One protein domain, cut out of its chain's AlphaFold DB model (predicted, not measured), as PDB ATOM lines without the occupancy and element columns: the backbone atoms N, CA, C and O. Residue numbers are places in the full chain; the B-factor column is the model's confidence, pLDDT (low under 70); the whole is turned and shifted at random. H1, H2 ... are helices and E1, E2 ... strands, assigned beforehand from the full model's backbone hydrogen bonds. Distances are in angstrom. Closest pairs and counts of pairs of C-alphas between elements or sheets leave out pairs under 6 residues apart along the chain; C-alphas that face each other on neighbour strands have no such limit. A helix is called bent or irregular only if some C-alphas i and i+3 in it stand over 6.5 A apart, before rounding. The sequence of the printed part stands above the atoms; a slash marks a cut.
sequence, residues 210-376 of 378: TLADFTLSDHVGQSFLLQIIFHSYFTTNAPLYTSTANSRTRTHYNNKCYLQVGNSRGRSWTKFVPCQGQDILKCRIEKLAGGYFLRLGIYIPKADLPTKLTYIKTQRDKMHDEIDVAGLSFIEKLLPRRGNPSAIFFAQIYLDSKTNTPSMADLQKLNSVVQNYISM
ATOM      1  N   THR A 210     -21.677  24.984  34.414       76.06
ATOM      2  CA  THR A 210     -20.646  25.367  35.383       76.06
ATOM      3  C   THR A 210     -19.236  25.101  34.850       76.06
ATOM      4  O   THR A 210     -19.040  24.311  33.930       76.06
ATOM      5  N   LEU A 211     -18.218  25.753  35.432       75.88
ATOM      6  CA  LEU A 211     -16.823  25.522  35.033       75.88
ATOM      7  C   LEU A 211     -16.340  24.103  35.389       75.88
ATOM      8  O   LEU A 211     -15.505  23.548  34.680       75.88
ATOM      9  N   ALA A 212     -16.880  23.507  36.457       74.88
ATOM     10  CA  ALA A 212     -16.502  22.171  36.921       74.88
ATOM     11  C   ALA A 212     -16.867  21.059  35.923       74.88
ATOM     12  O   ALA A 212     -16.257  19.990  35.948       74.88
ATOM     13  N   ASP A 213     -17.815  21.327  35.023       75.12
ATOM     14  CA  ASP A 213     -18.251  20.387  33.990       75.12
ATOM     15  C   ASP A 213     -17.256  20.315  32.814       75.12
ATOM     16  O   ASP A 213     -17.310  19.392  31.994       75.12
ATOM     17  N   PHE A 214     -16.315  21.266  32.719       77.25
ATOM     18  CA  PHE A 214     -15.352  21.331  31.623       77.25
ATOM     19  C   PHE A 214     -14.110  20.481  31.875       77.25
ATOM     20  O   PHE A 214     -13.356  20.690  32.824       77.25
ATOM     21  N   THR A 215     -13.800  19.589  30.933       82.50
ATOM     22  CA  THR A 215     -12.492  18.921  30.911       82.50
ATOM     23  C   THR A 215     -11.512  19.729  30.070       82.50
ATOM     24  O   THR A 215     -11.538  19.698  28.842       82.50
ATOM     25  N   LEU A 216     -10.586  20.429  30.721       84.44
ATOM     26  CA  LEU A 216      -9.604  21.271  30.027       84.44
ATOM     27  C   LEU A 216      -8.379  20.503  29.510       84.44
ATOM     28  O   LEU A 216      -7.464  21.110  28.956       84.44
ATOM     29  N   SER A 217      -8.323  19.176  29.660       80.00
ATOM     30  CA  SER A 217      -7.192  18.373  29.175       80.00
ATOM     31  C   SER A 217      -7.116  18.225  27.665       80.00
ATOM     32  O   SER A 217      -6.045  17.904  27.146       80.00
ATOM     33  N   ASP A 218      -8.192  18.523  26.948       76.19
ATOM     34  CA  ASP A 218      -8.225  18.452  25.498       76.19
ATOM     35  C   ASP A 218      -8.718  19.748  24.850       76.19
ATOM     36  O   ASP A 218      -9.048  20.736  25.505       76.19
ATOM     37  N   HIS A 219      -8.721  19.756  23.520       78.94
ATOM     38  CA  HIS A 219      -9.127  20.931  22.770       78.94
ATOM     39  C   HIS A 219     -10.631  21.202  22.810       78.94
ATOM     40  O   HIS A 219     -11.003  22.339  22.538       78.94
ATOM     41  N   VAL A 220     -11.484  20.226  23.132       76.75
ATOM     42  CA  VAL A 220     -12.950  20.386  23.123       76.75
ATOM     43  C   VAL A 220     -13.406  21.160  24.316       76.75
ATOM     44  O   VAL A 220     -14.051  22.184  24.124       76.75
ATOM     45  N   GLY A 221     -13.052  20.712  25.522       79.50
ATOM     46  CA  GLY A 221     -13.482  21.420  26.722       79.50
ATOM     47  C   GLY A 221     -12.926  22.838  26.721       79.50
ATOM     48  O   GLY A 221     -13.651  23.792  26.978       79.50
ATOM     49  N   GLN A 222     -11.680  23.016  26.267       85.25
ATOM     50  CA  GLN A 222     -11.116  24.351  26.065       85.25
ATOM     51  C   GLN A 222     -11.872  25.167  24.990       85.25
ATOM     52  O   GLN A 222     -12.063  26.369  25.159       85.25
ATOM     53  N   SER A 223     -12.297  24.552  23.879       83.88
ATOM     54  CA  SER A 223     -13.033  25.240  22.804       83.88
ATOM     55  C   SER A 223     -14.450  25.626  23.208       83.88
ATOM     56  O   SER A 223     -14.888  26.720  22.861       83.88
ATOM     57  N   PHE A 224     -15.173  24.753  23.910       82.44
ATOM     58  CA  PHE A 224     -16.513  25.061  24.404       82.44
ATOM     59  C   PHE A 224     -16.465  26.112  25.503       82.44
ATOM     60  O   PHE A 224     -17.224  27.072  25.426       82.44
ATOM     61  N   LEU A 225     -15.510  26.022  26.435       85.44
ATOM     62  CA  LEU A 225     -15.340  27.066  27.439       85.44
ATOM     63  C   LEU A 225     -15.098  28.430  26.776       85.44
ATOM     64  O   LEU A 225     -15.773  29.397  27.104       85.44
ATOM     65  N   LEU A 226     -14.203  28.519  25.785       86.56
ATOM     66  CA  LEU A 226     -13.979  29.775  25.055       86.56
ATOM     67  C   LEU A 226     -15.217  30.252  24.280       86.56
ATOM     68  O   LEU A 226     -15.424  31.459  24.181       86.56
ATOM     69  N   GLN A 227     -16.033  29.340  23.744       83.00
ATOM     70  CA  GLN A 227     -17.302  29.691  23.098       83.00
ATOM     71  C   GLN A 227     -18.314  30.269  24.084       83.00
ATOM     72  O   GLN A 227     -18.968  31.250  23.755       83.00
ATOM     73  N   ILE A 228     -18.403  29.721  25.297       82.62
ATOM     74  CA  ILE A 228     -19.296  30.243  26.336       82.62
ATOM     75  C   ILE A 228     -18.808  31.601  26.839       82.62
ATOM     76  O   ILE A 228     -19.601  32.536  26.943       82.62
ATOM     77  N   ILE A 229     -17.505  31.729  27.104       82.81
ATOM     78  CA  ILE A 229     -16.898  32.986  27.557       82.81
ATOM     79  C   ILE A 229     -17.128  34.087  26.522       82.81
ATOM     80  O   ILE A 229     -17.567  35.174  26.872       82.81
ATOM     81  N   PHE A 230     -16.869  33.815  25.242       82.38
ATOM     82  CA  PHE A 230     -16.941  34.813  24.171       82.38
ATOM     83  C   PHE A 230     -18.192  34.667  23.300       82.38
ATOM     84  O   PHE A 230     -18.145  34.964  22.105       82.38
ATOM     85  N   HIS A 231     -19.314  34.231  23.884       81.75
ATOM     86  CA  HIS A 231     -20.534  33.867  23.150       81.75
ATOM     87  C   HIS A 231     -21.021  34.961  22.184       81.75
ATOM     88  O   HIS A 231     -21.503  34.654  21.101       81.75
ATOM     89  N   SER A 232     -20.828  36.244  22.516       78.31
ATOM     90  CA  SER A 232     -21.229  37.368  21.649       78.31
ATOM     91  C   SER A 232     -20.524  37.397  20.283       78.31
ATOM     92  O   SER A 232     -21.042  37.981  19.329       78.31
ATOM     93  N   TYR A 233     -19.350  36.770  20.163       76.44
ATOM     94  CA  TYR A 233     -18.619  36.652  18.899       76.44
ATOM     95  C   TYR A 233     -19.084  35.468  18.054       76.44
ATOM     96  O   TYR A 233     -18.866  35.461  16.838       76.44
ATOM     97  N   PHE A 234     -19.739  34.491  18.675       74.19
ATOM     98  CA  PHE A 234     -20.288  33.320  18.015       74.19
ATOM     99  C   PHE A 234     -21.748  33.607  17.661       74.19
ATOM    100  O   PHE A 234     -22.668  33.353  18.427       74.19
ATOM    101  N   THR A 235     -21.967  34.167  16.468       62.19
ATOM    102  CA  THR A 235     -23.319  34.368  15.906       62.19
ATOM    103  C   THR A 235     -24.061  33.044  15.723       62.19
ATOM    104  O   THR A 235     -25.284  32.999  15.788       62.19
ATOM    105  N   THR A 236     -23.300  31.971  15.502       61.69
ATOM    106  CA  THR A 236     -23.734  30.578  15.481       61.69
ATOM    107  C   THR A 236     -22.683  29.746  16.212       61.69
ATOM    108  O   THR A 236     -21.485  29.960  16.021       61.69
ATOM    109  N   ASN A 237     -23.107  28.749  16.994       63.59
ATOM    110  CA  ASN A 237     -22.191  27.714  17.502       63.59
ATOM    111  C   ASN A 237     -21.732  26.758  16.383       63.59
ATOM    112  O   ASN A 237     -20.844  25.932  16.585       63.59
ATOM    113  N   ALA A 238     -22.337  26.866  15.195       63.88
ATOM    114  CA  ALA A 238     -21.905  26.159  14.004       63.88
ATOM    115  C   ALA A 238     -20.656  26.840  13.424       63.88
ATOM    116  O   ALA A 238     -20.711  28.033  13.105       63.88
ATOM    117  N   PRO A 239     -19.532  26.122  13.292       68.75
ATOM    118  CA  PRO A 239     -18.374  26.646  12.591       68.75
ATOM    119  C   PRO A 239     -18.616  26.698  11.079       68.75
ATOM    120  O   PRO A 239     -19.278  25.835  10.512       68.75
ATOM    121  N   LEU A 240     -18.025  27.696  10.426       69.56
ATOM    122  CA  LEU A 240     -18.125  27.912   8.987       69.56
ATOM    123  C   LEU A 240     -17.111  27.062   8.214       69.56
ATOM    124  O   LEU A 240     -17.453  26.440   7.219       69.56
ATOM    125  N   TYR A 241     -15.847  27.056   8.653       65.44
ATOM    126  CA  TYR A 241     -14.789  26.237   8.052       65.44
ATOM    127  C   TYR A 241     -13.588  26.080   8.989       65.44
ATOM    128  O   TYR A 241     -13.364  26.896   9.886       65.44
ATOM    129  N   THR A 242     -12.749  25.071   8.741       67.69
ATOM    130  CA  THR A 242     -11.543  24.803   9.540       67.69
ATOM    131  C   THR A 242     -10.277  24.820   8.690       67.69
ATOM    132  O   THR A 242     -10.097  23.922   7.891       67.69
ATOM    133  N   SER A 243      -9.340  25.755   8.892       66.00
ATOM    134  CA  SER A 243      -8.052  25.796   8.180       66.00
ATOM    135  C   SER A 243      -6.869  25.302   9.019       66.00
ATOM    136  O   SER A 243      -6.760  25.618  10.198       66.00
ATOM    137  N   THR A 244      -5.925  24.575   8.417       62.22
ATOM    138  CA  THR A 244      -4.718  24.080   9.111       62.22
ATOM    139  C   THR A 244      -3.460  24.716   8.523       62.22
ATOM    140  O   THR A 244      -3.271  24.717   7.310       62.22
ATOM    141  N   ALA A 245      -2.589  25.259   9.376       60.91
ATOM    142  CA  ALA A 245      -1.281  25.791   8.991       60.91
ATOM    143  C   ALA A 245      -0.269  25.616  10.133       60.91
ATOM    144  O   ALA A 245      -0.581  25.924  11.285       60.91
ATOM    145  N   ASN A 246       0.950  25.160   9.821       63.88
ATOM    146  CA  ASN A 246       2.040  24.950  10.789       63.88
ATOM    147  C   ASN A 246       1.613  24.104  12.003       63.88
ATOM    148  O   ASN A 246       1.813  24.515  13.148       63.88
ATOM    149  N   SER A 247       0.946  22.972  11.744       63.41
ATOM    150  CA  SER A 247       0.406  22.056  12.769       63.41
ATOM    151  C   SER A 247      -0.567  22.715  13.756       63.41
ATOM    152  O   SER A 247      -0.717  22.270  14.892       63.41
ATOM    153  N   ARG A 248      -1.209  23.812  13.339       68.31
ATOM    154  CA  ARG A 248      -2.257  24.494  14.097       68.31
ATOM    155  C   ARG A 248      -3.519  24.517  13.267       68.31
ATOM    156  O   ARG A 248      -3.508  25.003  12.135       68.31
ATOM    157  N   THR A 249      -4.603  24.065  13.868       71.38
ATOM    158  CA  THR A 249      -5.916  24.027  13.237       71.38
ATOM    159  C   THR A 249      -6.737  25.210  13.733       71.38
ATOM    160  O   THR A 249      -6.734  25.512  14.923       71.38
ATOM    161  N   ARG A 250      -7.358  25.948  12.812       78.06
ATOM    162  CA  ARG A 250      -8.168  27.141  13.054       78.06
ATOM    163  C   ARG A 250      -9.592  26.884  12.598       78.06
ATOM    164  O   ARG A 250      -9.809  26.751  11.402       78.06
ATOM    165  N   THR A 251     -10.544  26.883  13.510       76.81
ATOM    166  CA  THR A 251     -11.971  26.773  13.209       76.81
ATOM    167  C   THR A 251     -12.581  28.167  13.221       76.81
ATOM    168  O   THR A 251     -12.596  28.840  14.249       76.81
ATOM    169  N   HIS A 252     -13.019  28.627  12.054       77.19
ATOM    170  CA  HIS A 252     -13.627  29.937  11.839       77.19
ATOM    171  C   HIS A 252     -15.132  29.796  11.975       77.19
ATOM    172  O   HIS A 252     -15.720  28.917  11.355       77.19
ATOM    173  N   TYR A 253     -15.747  30.662  12.769       73.75
ATOM    174  CA  TYR A 253     -17.191  30.621  13.018       73.75
ATOM    175  C   TYR A 253     -17.932  31.681  12.209       73.75
ATOM    176  O   TYR A 253     -19.080  31.496  11.830       73.75
ATOM    177  N   ASN A 254     -17.257  32.783  11.895       74.69
ATOM    178  CA  ASN A 254     -17.744  33.851  11.032       74.69
ATOM    179  C   ASN A 254     -16.558  34.740  10.614       74.69
ATOM    180  O   ASN A 254     -15.399  34.467  10.935       74.69
ATOM    181  N   ASN A 255     -16.843  35.860   9.950       71.81
ATOM    182  CA  ASN A 255     -15.829  36.865   9.610       71.81
ATOM    183  C   ASN A 255     -15.284  37.634  10.833       71.81
ATOM    184  O   ASN A 255     -14.411  38.483  10.674       71.81
ATOM    185  N   LYS A 256     -15.789  37.364  12.044       72.12
ATOM    186  CA  LYS A 256     -15.451  38.072  13.285       72.12
ATOM    187  C   LYS A 256     -14.590  37.262  14.251       72.12
ATOM    188  O   LYS A 256     -14.029  37.891  15.142       72.12
ATOM    189  N   CYS A 257     -14.440  35.941  14.120       81.06
ATOM    190  CA  CYS A 257     -13.560  35.168  15.007       81.06
ATOM    191  C   CYS A 257     -13.160  33.772  14.493       81.06
ATOM    192  O   CYS A 257     -13.818  33.171  13.638       81.06
ATOM    193  N   TYR A 258     -12.087  33.235  15.081       83.69
ATOM    194  CA  TYR A 258     -11.723  31.823  15.004       83.69
ATOM    195  C   TYR A 258     -11.206  31.282  16.342       83.69
ATOM    196  O   TYR A 258     -10.577  31.992  17.132       83.69
ATOM    197  N   LEU A 259     -11.404  29.984  16.558       85.06
ATOM    198  CA  LEU A 259     -10.663  29.199  17.541       85.06
ATOM    199  C   LEU A 259      -9.446  28.577  16.872       85.06
ATOM    200  O   LEU A 259      -9.516  28.130  15.736       85.06
ATOM    201  N   GLN A 260      -8.314  28.537  17.560       84.56
ATOM    202  CA  GLN A 260      -7.088  27.906  17.104       84.56
ATOM    203  C   GLN A 260      -6.605  26.910  18.143       84.56
ATOM    204  O   GLN A 260      -6.336  27.286  19.280       84.56
ATOM    205  N   VAL A 261      -6.416  25.669  17.727       81.44
ATOM    206  CA  VAL A 261      -5.894  24.594  18.565       81.44
ATOM    207  C   VAL A 261      -4.447  24.292  18.190       81.44
ATOM    208  O   VAL A 261      -4.025  24.471  17.041       81.44
ATOM    209  N   GLY A 262      -3.668  23.842  19.165       78.12
ATOM    210  CA  GLY A 262      -2.333  23.320  18.919       78.12
ATOM    211  C   GLY A 262      -1.732  22.658  20.147       78.12
ATOM    212  O   GLY A 262      -2.258  22.748  21.251       78.12
ATOM    213  N   ASN A 263      -0.599  21.996  19.961       75.88
ATOM    214  CA  ASN A 263       0.090  21.293  21.034       75.88
ATOM    215  C   ASN A 263       1.449  21.955  21.320       75.88
ATOM    216  O   ASN A 263       2.111  22.484  20.424       75.88
ATOM    217  N   SER A 264       1.863  22.010  22.581       73.94
ATOM    218  CA  SER A 264       3.197  22.462  22.976       73.94
ATOM    219  C   SER A 264       3.751  21.548  24.056       73.94
ATOM    220  O   SER A 264       3.231  21.518  25.168       73.94
ATOM    221  N   ARG A 265       4.829  20.819  23.731       77.12
ATOM    222  CA  ARG A 265       5.474  19.845  24.634       77.12
ATOM    223  C   ARG A 265       4.489  18.791  25.171       77.12
ATOM    224  O   ARG A 265       4.465  18.521  26.368       77.12
ATOM    225  N   GLY A 266       3.627  18.264  24.301       71.50
ATOM    226  CA  GLY A 266       2.603  17.274  24.656       71.50
ATOM    227  C   GLY A 266       1.360  17.851  25.343       71.50
ATOM    228  O   GLY A 266       0.460  17.095  25.686       71.50
ATOM    229  N   ARG A 267       1.274  19.173  25.543       76.62
ATOM    230  CA  ARG A 267       0.141  19.833  26.207       76.62
ATOM    231  C   ARG A 267      -0.747  20.552  25.199       76.62
ATOM    232  O   ARG A 267      -0.268  21.394  24.431       76.62
ATOM    233  N   SER A 268      -2.036  20.244  25.242       79.00
ATOM    234  CA  SER A 268      -3.078  20.916  24.471       79.00
ATOM    235  C   SER A 268      -3.226  22.376  24.907       79.00
ATOM    236  O   SER A 268      -3.198  22.711  26.094       79.00
ATOM    237  N   TRP A 269      -3.382  23.261  23.932       85.25
ATOM    238  CA  TRP A 269      -3.867  24.616  24.139       85.25
ATOM    239  C   TRP A 269      -4.877  24.984  23.056       85.25
ATOM    240  O   TRP A 269      -4.757  24.563  21.901       85.25
ATOM    241  N   THR A 270      -5.825  25.832  23.422       86.00
ATOM    242  CA  THR A 270      -6.831  26.395  22.528       86.00
ATOM    243  C   THR A 270      -6.835  27.897  22.714       86.00
ATOM    244  O   THR A 270      -6.671  28.425  23.814       86.00
ATOM    245  N   LYS A 271      -6.959  28.602  21.602       87.38
ATOM    246  CA  LYS A 271      -6.827  30.041  21.526       87.38
ATOM    247  C   LYS A 271      -8.009  30.626  20.772       87.38
ATOM    248  O   LYS A 271      -8.191  30.311  19.605       87.38
ATOM    249  N   PHE A 272      -8.747  31.523  21.399       86.88
ATOM    250  CA  PHE A 272      -9.725  32.369  20.735       86.88
ATOM    251  C   PHE A 272      -9.044  33.610  20.155       86.88
ATOM    252  O   PHE A 272      -8.181  34.232  20.790       86.88
ATOM    253  N   VAL A 273      -9.412  33.933  18.917       82.31
ATOM    254  CA  VAL A 273      -8.945  35.112  18.202       82.31
ATOM    255  C   VAL A 273     -10.127  35.799  17.518       82.31
ATOM    256  O   VAL A 273     -10.708  35.224  16.597       82.31
ATOM    257  N   PRO A 274     -10.450  37.036  17.898       77.62
ATOM    258  CA  PRO A 274     -11.368  37.873  17.150       77.62
ATOM    259  C   PRO A 274     -10.679  38.416  15.879       77.62
ATOM    260  O   PRO A 274      -9.502  38.769  15.886       77.62
ATOM    261  N   CYS A 275     -11.401  38.443  14.762       65.12
ATOM    262  CA  CYS A 275     -10.939  38.782  13.410       65.12
ATOM    263  C   CYS A 275     -11.100  40.268  13.038       65.12
ATOM    264  O   CYS A 275     -11.033  40.599  11.856       65.12
ATOM    265  N   GLN A 276     -11.321  41.175  13.991       55.03
ATOM    266  CA  GLN A 276     -11.471  42.602  13.688       55.03
ATOM    267  C   GLN A 276     -10.181  43.376  14.003       55.03
ATOM    268  O   GLN A 276      -9.884  43.634  15.161       55.03
ATOM    269  N   GLY A 277      -9.436  43.775  12.963       51.66
ATOM    270  CA  GLY A 277      -8.353  44.771  13.061       51.66
ATOM    271  C   GLY A 277      -6.923  44.237  13.247       51.66
ATOM    272  O   GLY A 277      -6.680  43.032  13.309       51.66
ATOM    273  N   GLN A 278      -5.954  45.165  13.272       45.22
ATOM    274  CA  GLN A 278      -4.513  44.881  13.412       45.22
ATOM    275  C   GLN A 278      -4.103  44.505  14.851       45.22
ATOM    276  O   GLN A 278      -3.097  43.816  15.041       45.22
ATOM    277  N   ASP A 279      -4.904  44.882  15.851       52.88
ATOM    278  CA  ASP A 279      -4.665  44.577  17.262       52.88
ATOM    279  C   ASP A 279      -5.362  43.263  17.643       52.88
ATOM    280  O   ASP A 279      -6.547  43.196  17.961       52.88
ATOM    281  N   ILE A 280      -4.610  42.164  17.571       59.38
ATOM    282  CA  ILE A 280      -5.154  40.828  17.820       59.38
ATOM    283  C   ILE A 280      -5.154  40.567  19.325       59.38
ATOM    284  O   ILE A 280      -4.121  40.164  19.875       59.38
ATOM    285  N   LEU A 281      -6.307  40.723  19.981       68.75
ATOM    286  CA  LEU A 281      -6.520  40.112  21.290       68.75
ATOM    287  C   LEU A 281      -6.422  38.583  21.145       68.75
ATOM    288  O   LEU A 281      -6.951  37.962  20.226       68.75
ATOM    289  N   LYS A 282      -5.678  37.955  22.042       76.81
ATOM    290  CA  LYS A 282      -5.401  36.525  22.085       76.81
ATOM    291  C   LYS A 282      -5.837  36.031  23.449       76.81
ATOM    292  O   LYS A 282      -5.161  36.293  24.440       76.81
ATOM    293  N   CYS A 283      -6.919  35.269  23.467       84.31
ATOM    294  CA  CYS A 283      -7.366  34.572  24.665       84.31
ATOM    295  C   CYS A 283      -6.936  33.116  24.521       84.31
ATOM    296  O   CYS A 283      -7.273  32.484  23.524       84.31
ATOM    297  N   ARG A 284      -6.132  32.586  25.441       87.12
ATOM    298  CA  ARG A 284      -5.554  31.240  25.320       87.12
ATOM    299  C   ARG A 284      -5.731  30.460  26.606       87.12
ATOM    300  O   ARG A 284      -5.276  30.921  27.644       87.12
ATOM    301  N   ILE A 285      -6.295  29.264  26.508       87.94
ATOM    302  CA  ILE A 285      -6.262  28.280  27.587       87.94
ATOM    303  C   ILE A 285      -5.026  27.401  27.388       87.94
ATOM    304  O   ILE A 285      -4.804  26.871  26.298       87.94
ATOM    305  N   GLU A 286      -4.188  27.278  28.416       87.38
ATOM    306  CA  GLU A 286      -3.025  26.387  28.405       87.38
ATOM    307  C   GLU A 286      -2.705  25.827  29.800       87.38
ATOM    308  O   GLU A 286      -2.982  26.461  30.818       87.38
ATOM    309  N   LYS A 287      -2.085  24.639  29.846       85.62
ATOM    310  CA  LYS A 287      -1.617  24.012  31.092       85.62
ATOM    311  C   LYS A 287      -0.200  24.467  31.456       85.62
ATOM    312  O   LYS A 287       0.774  24.077  30.797       85.62
ATOM    313  N   LEU A 288      -0.071  25.226  32.542       83.62
ATOM    314  CA  LEU A 288       1.208  25.664  33.111       83.62
ATOM    315  C   LEU A 288       1.540  24.878  34.390       83.62
ATOM    316  O   LEU A 288       0.847  23.930  34.756       83.62
ATOM    317  N   ALA A 289       2.656  25.223  35.040       81.06
ATOM    318  CA  ALA A 289       2.933  24.717  36.381       81.06
ATOM    319  C   ALA A 289       1.808  25.179  37.322       81.06
ATOM    320  O   ALA A 289       1.484  26.363  37.343       81.06
ATOM    321  N   GLY A 290       1.194  24.242  38.042       79.81
ATOM    322  CA  GLY A 290       0.095  24.523  38.966       79.81
ATOM    323  C   GLY A 290      -1.317  24.327  38.405       79.81
ATOM    324  O   GLY A 290      -2.229  24.234  39.209       79.81
ATOM    325  N   GLY A 291      -1.527  24.201  37.086       85.25
ATOM    326  CA  GLY A 291      -2.851  23.878  36.523       85.25
ATOM    327  C   GLY A 291      -3.167  24.571  35.198       85.25
ATOM    328  O   GLY A 291      -2.261  24.944  34.442       85.25
ATOM    329  N   TYR A 292      -4.458  24.711  34.898       86.88
ATOM    330  CA  TYR A 292      -4.959  25.405  33.708       86.88
ATOM    331  C   TYR A 292      -5.121  26.904  33.928       86.88
ATOM    332  O   TYR A 292      -5.619  27.350  34.959       86.88
ATOM    333  N   PHE A 293      -4.727  27.678  32.918       86.44
ATOM    334  CA  PHE A 293      -4.834  29.132  32.932       86.44
ATOM    335  C   PHE A 293      -5.496  29.637  31.655       86.44
ATOM    336  O   PHE A 293      -5.111  29.224  30.558       86.44
ATOM    337  N   LEU A 294      -6.423  30.586  31.795       87.69
ATOM    338  CA  LEU A 294      -6.885  31.449  30.712       87.69
ATOM    339  C   LEU A 294      -6.002  32.696  30.688       87.69
ATOM    340  O   LEU A 294      -5.989  33.483  31.629       87.69
ATOM    341  N   ARG A 295      -5.244  32.885  29.611       85.44
ATOM    342  CA  ARG A 295      -4.347  34.027  29.435       85.44
ATOM    343  C   ARG A 295      -4.890  34.978  28.394       85.44
ATOM    344  O   ARG A 295      -5.251  34.557  27.294       85.44
ATOM    345  N   LEU A 296      -4.857  36.258  28.729       80.19
ATOM    346  CA  LEU A 296      -5.295  37.347  27.872       80.19
ATOM    347  C   LEU A 296      -4.066  38.138  27.459       80.19
ATOM    348  O   LEU A 296      -3.261  38.575  28.289       80.19
ATOM    349  N   GLY A 297      -3.874  38.258  26.154       75.94
ATOM    350  CA  GLY A 297      -2.762  39.001  25.598       75.94
ATOM    351  C   GLY A 297      -3.141  39.756  24.348       75.94
ATOM    352  O   GLY A 297      -4.061  39.372  23.645       75.94
ATOM    353  N   ILE A 298      -2.411  40.818  24.058       71.69
ATOM    354  CA  ILE A 298      -2.604  41.643  22.873       71.69
ATOM    355  C   ILE A 298      -1.380  41.475  21.991       71.69
ATOM    356  O   ILE A 298      -0.241  41.408  22.469       71.69
ATOM    357  N   TYR A 299      -1.613  41.367  20.688       70.94
ATOM    358  CA  TYR A 299      -0.557  41.562  19.715       70.94
ATOM    359  C   TYR A 299      -0.383  43.050  19.434       70.94
ATOM    360  O   TYR A 299      -1.318  43.679  18.955       70.94
ATOM    361  N   ILE A 300       0.807  43.578  19.699       67.44
ATOM    362  CA  ILE A 300       1.164  44.969  19.427       67.44
ATOM    363  C   ILE A 300       2.414  44.950  18.549       67.44
ATOM    364  O   ILE A 300       3.405  44.322  18.940       67.44
ATOM    365  N   PRO A 301       2.405  45.584  17.364       68.38
ATOM    366  CA  PRO A 301       3.617  45.763  16.579       68.38
ATOM    367  C   PRO A 301       4.713  46.426  17.418       68.38
ATOM    368  O   PRO A 301       4.452  47.360  18.169       68.38
ATOM    369  N   LYS A 302       5.964  45.968  17.283       69.56
ATOM    370  CA  LYS A 302       7.091  46.460  18.099       69.56
ATOM    371  C   LYS A 302       7.242  47.991  18.053       69.56
ATOM    372  O   LYS A 302       7.631  48.581  19.055       69.56
ATOM    373  N   ALA A 303       6.936  48.604  16.908       70.94
ATOM    374  CA  ALA A 303       6.995  50.052  16.708       70.94
ATOM    375  C   ALA A 303       5.974  50.821  17.569       70.94
ATOM    376  O   ALA A 303       6.288  51.899  18.061       70.94
ATOM    377  N   ASP A 304       4.808  50.228  17.829       71.25
ATOM    378  CA  ASP A 304       3.701  50.860  18.562       71.25
ATOM    379  C   ASP A 304       3.757  50.567  20.067       71.25
ATOM    380  O   ASP A 304       2.927  51.028  20.853       71.25
ATOM    381  N   LEU A 305       4.719  49.749  20.496       70.81
ATOM    382  CA  LEU A 305       4.798  49.278  21.869       70.81
ATOM    383  C   LEU A 305       4.966  50.411  22.899       70.81
ATOM    384  O   LEU A 305       4.243  50.390  23.898       70.81
ATOM    385  N   PRO A 306       5.853  51.405  22.692       71.31
ATOM    386  CA  PRO A 306       6.029  52.490  23.656       71.31
ATOM    387  C   PRO A 306       4.765  53.336  23.850       71.31
ATOM    388  O   PRO A 306       4.477  53.751  24.969       71.31
ATOM    389  N   THR A 307       3.985  53.554  22.787       69.44
ATOM    390  CA  THR A 307       2.789  54.410  22.809       69.44
ATOM    391  C   THR A 307       1.553  53.684  23.341       69.44
ATOM    392  O   THR A 307       0.706  54.304  23.980       69.44
ATOM    393  N   LYS A 308       1.459  52.359  23.161       72.75
ATOM    394  CA  LYS A 308       0.306  51.563  23.619       72.75
ATOM    395  C   LYS A 308       0.419  51.035  25.060       72.75
ATOM    396  O   LYS A 308      -0.560  50.511  25.586       72.75
ATOM    397  N   LEU A 309       1.559  51.191  25.744       72.31
ATOM    398  CA  LEU A 309       1.759  50.697  27.122       72.31
ATOM    399  C   LEU A 309       0.792  51.307  28.150       72.31
ATOM    400  O   LEU A 309       0.274  50.583  29.000       72.31
ATOM    401  N   THR A 310       0.533  52.616  28.077       73.38
ATOM    402  CA  THR A 310      -0.419  53.295  28.976       73.38
ATOM    403  C   THR A 310      -1.831  52.751  28.786       73.38
ATOM    404  O   THR A 310      -2.500  52.424  29.762       73.38
ATOM    405  N   TYR A 311      -2.242  52.543  27.535       72.12
ATOM    406  CA  TYR A 311      -3.538  51.960  27.206       72.12
ATOM    407  C   TYR A 311      -3.701  50.543  27.773       72.12
ATOM    408  O   TYR A 311      -4.719  50.242  28.389       72.12
ATOM    409  N   ILE A 312      -2.681  49.684  27.644       70.44
ATOM    410  CA  ILE A 312      -2.708  48.329  28.224       70.44
ATOM    411  C   ILE A 312      -2.910  48.383  29.740       70.44
ATOM    412  O   ILE A 312      -3.689  47.594  30.270       70.44
ATOM    413  N   LYS A 313      -2.233  49.307  30.436       73.88
ATOM    414  CA  LYS A 313      -2.406  49.488  31.884       73.88
ATOM    415  C   LYS A 313      -3.841  49.892  32.221       73.88
ATOM    416  O   LYS A 313      -4.454  49.242  33.050       73.88
ATOM    417  N   THR A 314      -4.418  50.856  31.507       74.50
ATOM    418  CA  THR A 314      -5.816  51.260  31.721       74.50
ATOM    419  C   THR A 314      -6.802  50.108  31.515       74.50
ATOM    420  O   THR A 314      -7.735  49.952  32.294       74.50
ATOM    421  N   GLN A 315      -6.611  49.276  30.489       69.62
ATOM    422  CA  GLN A 315      -7.501  48.134  30.233       69.62
ATOM    423  C   GLN A 315      -7.329  47.020  31.266       69.62
ATOM    424  O   GLN A 315      -8.298  46.381  31.664       69.62
ATOM    425  N   ARG A 316      -6.096  46.811  31.732       71.62
ATOM    426  CA  ARG A 316      -5.794  45.929  32.857       71.62
ATOM    427  C   ARG A 316      -6.522  46.380  34.127       71.62
ATOM    428  O   ARG A 316      -7.073  45.545  34.830       71.62
ATOM    429  N   ASP A 317      -6.534  47.680  34.395       73.75
ATOM    430  CA  ASP A 317      -7.175  48.232  35.588       73.75
ATOM    431  C   ASP A 317      -8.712  48.131  35.474       73.75
ATOM    432  O   ASP A 317      -9.354  47.625  36.382       73.75
ATOM    433  N   LYS A 318      -9.304  48.417  34.302       70.50
ATOM    434  CA  LYS A 318     -10.740  48.154  34.051       70.50
ATOM    435  C   LYS A 318     -11.128  46.686  34.235       70.50
ATOM    436  O   LYS A 318     -12.187  46.379  34.767       70.50
ATOM    437  N   MET A 319     -10.269  45.769  33.793       69.94
ATOM    438  CA  MET A 319     -10.463  44.339  34.024       69.94
ATOM    439  C   MET A 319     -10.495  43.979  35.503       69.94
ATOM    440  O   MET A 319     -11.260  43.102  35.880       69.94
ATOM    441  N   HIS A 320      -9.644  44.613  36.308       70.38
ATOM    442  CA  HIS A 320      -9.640  44.417  37.751       70.38
ATOM    443  C   HIS A 320     -10.977  44.853  38.362       70.38
ATOM    444  O   HIS A 320     -11.525  44.136  39.191       70.38
ATOM    445  N   ASP A 321     -11.522  45.979  37.903       70.12
ATOM    446  CA  ASP A 321     -12.775  46.529  38.426       70.12
ATOM    447  C   ASP A 321     -14.011  45.715  38.000       70.12
ATOM    448  O   ASP A 321     -14.972  45.595  38.758       70.12
ATOM    449  N   GLU A 322     -14.004  45.135  36.792       67.81
ATOM    450  CA  GLU A 322     -15.130  44.343  36.272       67.81
ATOM    451  C   GLU A 322     -15.103  42.864  36.710       67.81
ATOM    452  O   GLU A 322     -16.139  42.191  36.699       67.81
ATOM    453  N   ILE A 323     -13.928  42.332  37.063       66.44
ATOM    454  CA  ILE A 323     -13.701  40.902  37.299       66.44
ATOM    455  C   ILE A 323     -13.096  40.713  38.692       66.44
ATOM    456  O   ILE A 323     -11.892  40.510  38.851       66.44
ATOM    457  N   ASP A 324     -13.963  40.728  39.703       61.84
ATOM    458  CA  ASP A 324     -13.613  40.367  41.079       61.84
ATOM    459  C   ASP A 324     -13.554  38.837  41.221       61.84
ATOM    460  O   ASP A 324     -14.500  38.177  41.650       61.84
ATOM    461  N   VAL A 325     -12.467  38.244  40.723       59.22
ATOM    462  CA  VAL A 325     -12.289  36.790  40.686       59.22
ATOM    463  C   VAL A 325     -11.049  36.392  41.461       59.22
ATOM    464  O   VAL A 325      -9.921  36.755  41.107       59.22
ATOM    465  N   ALA A 326     -11.245  35.545  42.470       56.06
ATOM    466  CA  ALA A 326     -10.155  34.870  43.155       56.06
ATOM    467  C   ALA A 326      -9.282  34.113  42.133       56.06
ATOM    468  O   ALA A 326      -9.748  33.221  41.429       56.06
ATOM    469  N   GLY A 327      -8.004  34.488  42.024       56.91
ATOM    470  CA  GLY A 327      -7.060  33.878  41.076       56.91
ATOM    471  C   GLY A 327      -6.861  34.631  39.753       56.91
ATOM    472  O   GLY A 327      -6.062  34.173  38.926       56.91
ATOM    473  N   LEU A 328      -7.504  35.789  39.551       66.25
ATOM    474  CA  LEU A 328      -7.044  36.761  38.556       66.25
ATOM    475  C   LEU A 328      -5.688  37.315  39.015       66.25
ATOM    476  O   LEU A 328      -5.553  37.881  40.095       66.25
ATOM    477  N   SER A 329      -4.660  37.137  38.192       65.06
ATOM    478  CA  SER A 329      -3.355  37.756  38.414       65.06
ATOM    479  C   SER A 329      -2.888  38.464  37.155       65.06
ATOM    480  O   SER A 329      -3.090  38.008  36.025       65.06
ATOM    481  N   PHE A 330      -2.240  39.605  37.345       66.25
ATOM    482  CA  PHE A 330      -1.647  40.347  36.248       66.25
ATOM    483  C   PHE A 330      -0.218  39.889  36.014       66.25
ATOM    484  O   PHE A 330       0.553  39.653  36.942       66.25
ATOM    485  N   ILE A 331       0.139  39.743  34.742       65.25
ATOM    486  CA  ILE A 331       1.489  39.336  34.377       65.25
ATOM    487  C   ILE A 331       2.349  40.599  34.352       65.25
ATOM    488  O   ILE A 331       2.300  41.370  33.399       65.25
ATOM    489  N   GLU A 332       3.160  40.795  35.392       55.16
ATOM    490  CA  GLU A 332       4.043  41.968  35.521       55.16
ATOM    491  C   GLU A 332       5.035  42.105  34.356       55.16
ATOM    492  O   GLU A 332       5.431  43.208  33.976       55.16
ATOM    493  N   LYS A 333       5.414  40.984  33.730       57.25
ATOM    494  CA  LYS A 333       6.249  40.982  32.525       57.25
ATOM    495  C   LYS A 333       5.414  41.314  31.292       57.25
ATOM    496  O   LYS A 333       5.117  40.442  30.478       57.25
ATOM    497  N   LEU A 334       5.139  42.606  31.131       54.84
ATOM    498  CA  LEU A 334       4.585  43.182  29.906       54.84
ATOM    499  C   LEU A 334       5.599  43.202  28.746       54.84
ATOM    500  O   LEU A 334       5.262  43.600  27.642       54.84
ATOM    501  N   LEU A 335       6.852  42.789  28.963       55.06
ATOM    502  CA  LEU A 335       7.875  42.786  27.918       55.06
ATOM    503  C   LEU A 335       7.903  41.446  27.164       55.06
ATOM    504  O   LEU A 335       7.885  40.381  27.794       55.06
ATOM    505  N   PRO A 336       7.989  41.466  25.820       56.47
ATOM    506  CA  PRO A 336       8.010  40.243  25.037       56.47
ATOM    507  C   PRO A 336       9.216  39.362  25.394       56.47
ATOM    508  O   PRO A 336      10.343  39.839  25.543       56.47
ATOM    509  N   ARG A 337       9.003  38.042  25.504       54.31
ATOM    510  CA  ARG A 337      10.110  37.078  25.648       54.31
ATOM    511  C   ARG A 337      11.011  37.132  24.406       54.31
ATOM    512  O   ARG A 337      10.509  37.293  23.290       54.31
ATOM    513  N   ARG A 338      12.328  36.939  24.594       46.66
ATOM    514  CA  ARG A 338      13.316  36.833  23.500       46.66
ATOM    515  C   ARG A 338      12.776  35.892  22.408       46.66
ATOM    516  O   ARG A 338      12.550  34.717  22.678       46.66
ATOM    517  N   GLY A 339      12.523  36.437  21.214       51.19
ATOM    518  CA  GLY A 339      12.064  35.697  20.030       51.19
ATOM    519  C   GLY A 339      10.641  35.998  19.532       51.19
ATOM    520  O   GLY A 339      10.327  35.624  18.407       51.19
ATOM    521  N   ASN A 340       9.780  36.685  20.295       52.75
ATOM    522  CA  ASN A 340       8.466  37.117  19.790       52.75
ATOM    523  C   ASN A 340       8.133  38.542  20.270       52.75
ATOM    524  O   ASN A 340       7.425  38.690  21.266       52.75
ATOM    525  N   PRO A 341       8.666  39.584  19.600       52.94
ATOM    526  CA  PRO A 341       8.653  40.974  20.067       52.94
ATOM    527  C   PRO A 341       7.272  41.646  20.082       52.94
ATOM    528  O   PRO A 341       7.192  42.831  20.385       52.94
ATOM    529  N   SER A 342       6.205  40.913  19.763       55.69
ATOM    530  CA  SER A 342       4.932  41.512  19.375       55.69
ATOM    531  C   SER A 342       3.723  41.010  20.171       55.69
ATOM    532  O   SER A 342       2.598  41.315  19.802       55.69
ATOM    533  N   ALA A 343       3.892  40.188  21.214       58.88
ATOM    534  CA  ALA A 343       2.771  39.702  22.028       58.88
ATOM    535  C   ALA A 343       2.999  39.973  23.517       58.88
ATOM    536  O   ALA A 343       3.951  39.451  24.101       58.88
ATOM    537  N   ILE A 344       2.088  40.731  24.125       66.06
ATOM    538  CA  ILE A 344       2.068  41.027  25.558       66.06
ATOM    539  C   ILE A 344       0.873  40.321  26.172       66.06
ATOM    540  O   ILE A 344      -0.263  40.637  25.840       66.06
ATOM    541  N   PHE A 345       1.120  39.382  27.083       65.81
ATOM    542  CA  PHE A 345       0.069  38.911  27.980       65.81
ATOM    543  C   PHE A 345       0.025  39.839  29.181       65.81
ATOM    544  O   PHE A 345       1.058  40.061  29.806       65.81
ATOM    545  N   PHE A 346      -1.148  40.372  29.483       67.94
ATOM    546  CA  PHE A 346      -1.325  41.349  30.552       67.94
ATOM    547  C   PHE A 346      -2.133  40.773  31.716       67.94
ATOM    548  O   PHE A 346      -1.943  41.220  32.841       67.94
ATOM    549  N   ALA A 347      -2.921  39.714  31.488       74.94
ATOM    550  CA  ALA A 347      -3.669  39.017  32.532       74.94
ATOM    551  C   ALA A 347      -3.623  37.487  32.374       74.94
ATOM    552  O   ALA A 347      -3.505  36.949  31.263       74.94
ATOM    553  N   GLN A 348      -3.728  36.785  33.501       82.12
ATOM    554  CA  GLN A 348      -3.958  35.347  33.574       82.12
ATOM    555  C   GLN A 348      -4.981  35.030  34.668       82.12
ATOM    556  O   GLN A 348      -4.947  35.608  35.752       82.12
ATOM    557  N   ILE A 349      -5.869  34.088  34.381       81.38
ATOM    558  CA  ILE A 349      -6.906  33.615  35.296       81.38
ATOM    559  C   ILE A 349      -6.677  32.128  35.498       81.38
ATOM    560  O   ILE A 349      -6.568  31.377  34.525       81.38
ATOM    561  N   TYR A 350      -6.564  31.710  36.751       84.44
ATOM    562  CA  TYR A 350      -6.442  30.304  37.102       84.44
ATOM    563  C   TYR A 350      -7.805  29.602  37.028       84.44
ATOM    564  O   TYR A 350      -8.797  30.131  37.518       84.44
ATOM    565  N   LEU A 351      -7.864  28.426  36.397       80.00
ATOM    566  CA  LEU A 351      -9.117  27.704  36.120       80.00
ATOM    567  C   LEU A 351      -9.254  26.384  36.904       80.00
ATOM    568  O   LEU A 351     -10.231  25.674  36.702       80.00
ATOM    569  N   ASP A 352      -8.283  26.023  37.755       67.50
ATOM    570  CA  ASP A 352      -8.079  24.631  38.214       67.50
ATOM    571  C   ASP A 352      -8.159  24.429  39.754       67.50
ATOM    572  O   ASP A 352      -7.827  23.358  40.254       67.50
ATOM    573  N   SER A 353      -8.615  25.412  40.556       54.41
ATOM    574  CA  SER A 353      -8.802  25.217  42.018       54.41
ATOM    575  C   SER A 353     -10.253  25.018  42.418       54.41
ATOM    576  O   SER A 353     -11.045  25.951  42.307       54.41
ATOM    577  N   LYS A 354     -10.539  23.878  43.065       53.34
ATOM    578  CA  LYS A 354     -11.812  23.562  43.745       53.34
ATOM    579  C   LYS A 354     -12.266  24.587  44.796       53.34
ATOM    580  O   LYS A 354     -13.424  24.567  45.183       53.34
ATOM    581  N   THR A 355     -11.373  25.440  45.291       49.91
ATOM    582  CA  THR A 355     -11.657  26.365  46.401       49.91
ATOM    583  C   THR A 355     -11.700  27.837  46.000       49.91
ATOM    584  O   THR A 355     -11.914  28.657  46.875       49.91
ATOM    585  N   ASN A 356     -11.503  28.172  44.719       55.72
ATOM    586  CA  ASN A 356     -11.541  29.540  44.171       55.72
ATOM    587  C   ASN A 356     -11.746  29.483  42.643       55.72
ATOM    588  O   ASN A 356     -10.949  30.003  41.867       55.72
ATOM    589  N   THR A 357     -12.740  28.719  42.188       63.91
ATOM    590  CA  THR A 357     -13.029  28.597  40.754       63.91
ATOM    591  C   THR A 357     -13.826  29.823  40.299       63.91
ATOM    592  O   THR A 357     -14.866  30.089  40.903       63.91
ATOM    593  N   PRO A 358     -13.406  30.550  39.248       71.38
ATOM    594  CA  PRO A 358     -14.244  31.582  38.644       71.38
ATOM    595  C   PRO A 358     -15.615  30.997  38.279       71.38
ATOM    596  O   PRO A 358     -15.674  29.927  37.665       71.38
ATOM    597  N   SER A 359     -16.715  31.665  38.636       77.12
ATOM    598  CA  SER A 359     -18.029  31.204  38.181       77.12
ATOM    599  C   SER A 359     -18.162  31.409  36.668       77.12
ATOM    600  O   SER A 359     -17.456  32.225  36.067       77.12
ATOM    601  N   MET A 360     -19.089  30.693  36.024       78.44
ATOM    602  CA  MET A 360     -19.342  30.915  34.598       78.44
ATOM    603  C   MET A 360     -19.821  32.350  34.331       78.44
ATOM    604  O   MET A 360     -19.417  32.952  33.340       78.44
ATOM    605  N   ALA A 361     -20.607  32.921  35.249       77.75
ATOM    606  CA  ALA A 361     -21.040  34.312  35.178       77.75
ATOM    607  C   ALA A 361     -19.847  35.280  35.246       77.75
ATOM    608  O   ALA A 361     -19.790  36.236  34.474       77.75
ATOM    609  N   ASP A 362     -18.856  35.013  36.102       76.81
ATOM    610  CA  ASP A 362     -17.648  35.843  36.181       76.81
ATOM    611  C   ASP A 362     -16.797  35.740  34.920       76.81
ATOM    612  O   ASP A 362     -16.296  36.742  34.413       76.81
ATOM    613  N   LEU A 363     -16.676  34.538  34.357       77.69
ATOM    614  CA  LEU A 363     -15.984  34.357  33.089       77.69
ATOM    615  C   LEU A 363     -16.747  35.010  31.929       77.69
ATOM    616  O   LEU A 363     -16.113  35.520  31.017       77.69
ATOM    617  N   GLN A 364     -18.077  35.071  31.954       78.88
ATOM    618  CA  GLN A 364     -18.856  35.781  30.934       78.88
ATOM    619  C   GLN A 364     -18.692  37.305  31.008       78.88
ATOM    620  O   GLN A 364     -18.752  37.958  29.966       78.88
ATOM    621  N   LYS A 365     -18.385  37.884  32.180       79.06
ATOM    622  CA  LYS A 365     -18.026  39.314  32.287       79.06
ATOM    623  C   LYS A 365     -16.782  39.662  31.455       79.06
ATOM    624  O   LYS A 365     -16.697  40.767  30.924       79.06
ATOM    625  N   LEU A 366     -15.872  38.703  31.216       76.62
ATOM    626  CA  LEU A 366     -14.731  38.895  30.301       76.62
ATOM    627  C   LEU A 366     -15.159  39.275  28.887       76.62
ATOM    628  O   LEU A 366     -14.421  39.970  28.194       76.62
ATOM    629  N   ASN A 367     -16.323  38.810  28.437       77.06
ATOM    630  CA  ASN A 367     -16.837  39.124  27.112       77.06
ATOM    631  C   ASN A 367     -16.977  40.640  26.921       77.06
ATOM    632  O   ASN A 367     -16.562  41.158  25.888       77.06
ATOM    633  N   SER A 368     -17.493  41.351  27.930       75.00
ATOM    634  CA  SER A 368     -17.679  42.809  27.915       75.00
ATOM    635  C   SER A 368     -16.350  43.550  27.823       75.00
ATOM    636  O   SER A 368     -16.175  44.396  26.947       75.00
ATOM    637  N   VAL A 369     -15.371  43.161  28.646       71.81
ATOM    638  CA  VAL A 369     -14.001  43.689  28.581       71.81
ATOM    639  C   VAL A 369     -13.411  43.491  27.183       71.81
ATOM    640  O   VAL A 369     -12.843  44.415  26.599       71.81
ATOM    641  N   VAL A 370     -13.541  42.285  26.625       73.19
ATOM    642  CA  VAL A 370     -13.011  41.966  25.296       73.19
ATOM    643  C   VAL A 370     -13.715  42.772  24.206       73.19
ATOM    644  O   VAL A 370     -13.037  43.314  23.335       73.19
ATOM    645  N   GLN A 371     -15.035  42.929  24.277       73.25
ATOM    646  CA  GLN A 371     -15.795  43.774  23.354       73.25
ATOM    647  C   GLN A 371     -15.351  45.235  23.416       73.25
ATOM    648  O   GLN A 371     -15.122  45.838  22.367       73.25
ATOM    649  N   ASN A 372     -15.138  45.783  24.614       70.50
ATOM    650  CA  ASN A 372     -14.612  47.136  24.807       70.50
ATOM    651  C   ASN A 372     -13.206  47.298  24.215       70.50
ATOM    652  O   ASN A 372     -12.897  48.328  23.618       70.50
ATOM    653  N   TYR A 373     -12.365  46.270  24.336       68.69
ATOM    654  CA  TYR A 373     -11.018  46.287  23.773       68.69
ATOM    655  C   TYR A 373     -11.022  46.339  22.236       68.69
ATOM    656  O   TYR A 373     -10.141  46.953  21.642       68.69
ATOM    657  N   ILE A 374     -11.993  45.685  21.591       66.12
ATOM    658  CA  ILE A 374     -12.066  45.554  20.125       66.12
ATOM    659  C   ILE A 374     -12.842  46.692  19.468       66.12
ATOM    660  O   ILE A 374     -12.502  47.103  18.358       66.12
ATOM    661  N   SER A 375     -13.897  47.186  20.116       63.91
ATOM    662  CA  SER A 375     -14.744  48.253  19.578       63.91
ATOM    663  C   SER A 375     -14.016  49.596  19.486       63.91
ATOM    664  O   SER A 375     -14.348  50.419  18.630       63.91
ATOM    665  N   MET A 376     -12.984  49.802  20.305       55.59
ATOM    666  CA  MET A 376     -12.114  50.969  20.238       55.59
ATOM    667  C   MET A 376     -11.079  50.803  19.118       55.59
ATOM    668  O   MET A 376      -9.949  50.368  19.338       55.59
TER     669      MET A 376
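What this domain is: This is residues 210 to 376 of the 378 residues of an uncharacterized protein of Desulfotalea psychrophila (strain LSv54 / DSM 12343) (UniProt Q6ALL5). One large, strongly twisted sheet of eight antiparallel strands forms a wall, with three helices, H1, H2 and H3, over one face and no named helix over the other. H3 packs between H1 at one of its ends and H2, while E1 and E2 reach past the helices at one edge. The printed part has 167 residues with three named helices and eight named strands, in the order H1 E1 E2 E3 E4 E5 E6 H2 E7 E8 H3; the sheet order is E1 E2 E3 E4 E5 E6 E8 E7. The class is mixed, and the whole is compact, with a radius of gyration of the C-alphas of 15.3 A and spans of 40 by 38 by 33 A.

Where its parts are: H1 covers residues 219 to 229, beginning at C-alpha 219 (-9.127, 20.931, 22.770). E1, residues 241 to 245, E2, 248 to 254, E3, 257 to 264, E4, 267 to 274, E5, 281 to 288, and E6, 291 to 299 and 24.5 A long, form a meander, each strand the antiparallel neighbour of the one before. H2, residues 302 to 322, spans 28.8 A; it is irregular, with C-alphas 303 and 306 7.4 A apart, and has a kink of 60 degrees near residue 309. E7 is residues 328 to 330 and E8 residues 343 to 350. H3, residues 360 to 375, spans 23.4 A and ends at C-alpha 375 (-14.744, 48.253, 19.578).

How they stand to each other: In the sheet, E3 and E4 are a hairpin, with N 260 and O 271 2.7 A apart, within hydrogen-bond range. E6 and E8 are antiparallel at 152 degrees, with N 294 and O 349 at 2.8 A. E6, H2 and E7 make a split strand-helix-strand unit, E8 lying between the two strands, with a right-handed crossover. H1 is on the sheet at a height of 8.0 A, its Gln 222 C-alpha 5.9 A from that of Thr 270 in E4. H3, over E5 at a height of 10.0 A, is on the same face as H1. Residues 360 to 367 of H3 touch H1, about perpendicular at 74 degrees; the closest C-alphas, Ile 229 and Gln 364, are 4.8 A apart. H2 is over E8 and runs along the strands. Every O i to N i+4 pair is within hydrogen-bond range in H1, but 13 of 17 in H2 and 8 of 12 in H3.

The domain as a whole: The C-alphas farthest apart, of Asp 213 and Ala 303, are 42.6 A apart. The printed part has no cut. The links H1 to E1 and E7 to E8 are long. Mean pLDDT of the printed part is 72.0; 62 residues are under 70, among them 235 to 248 and 322 to 346.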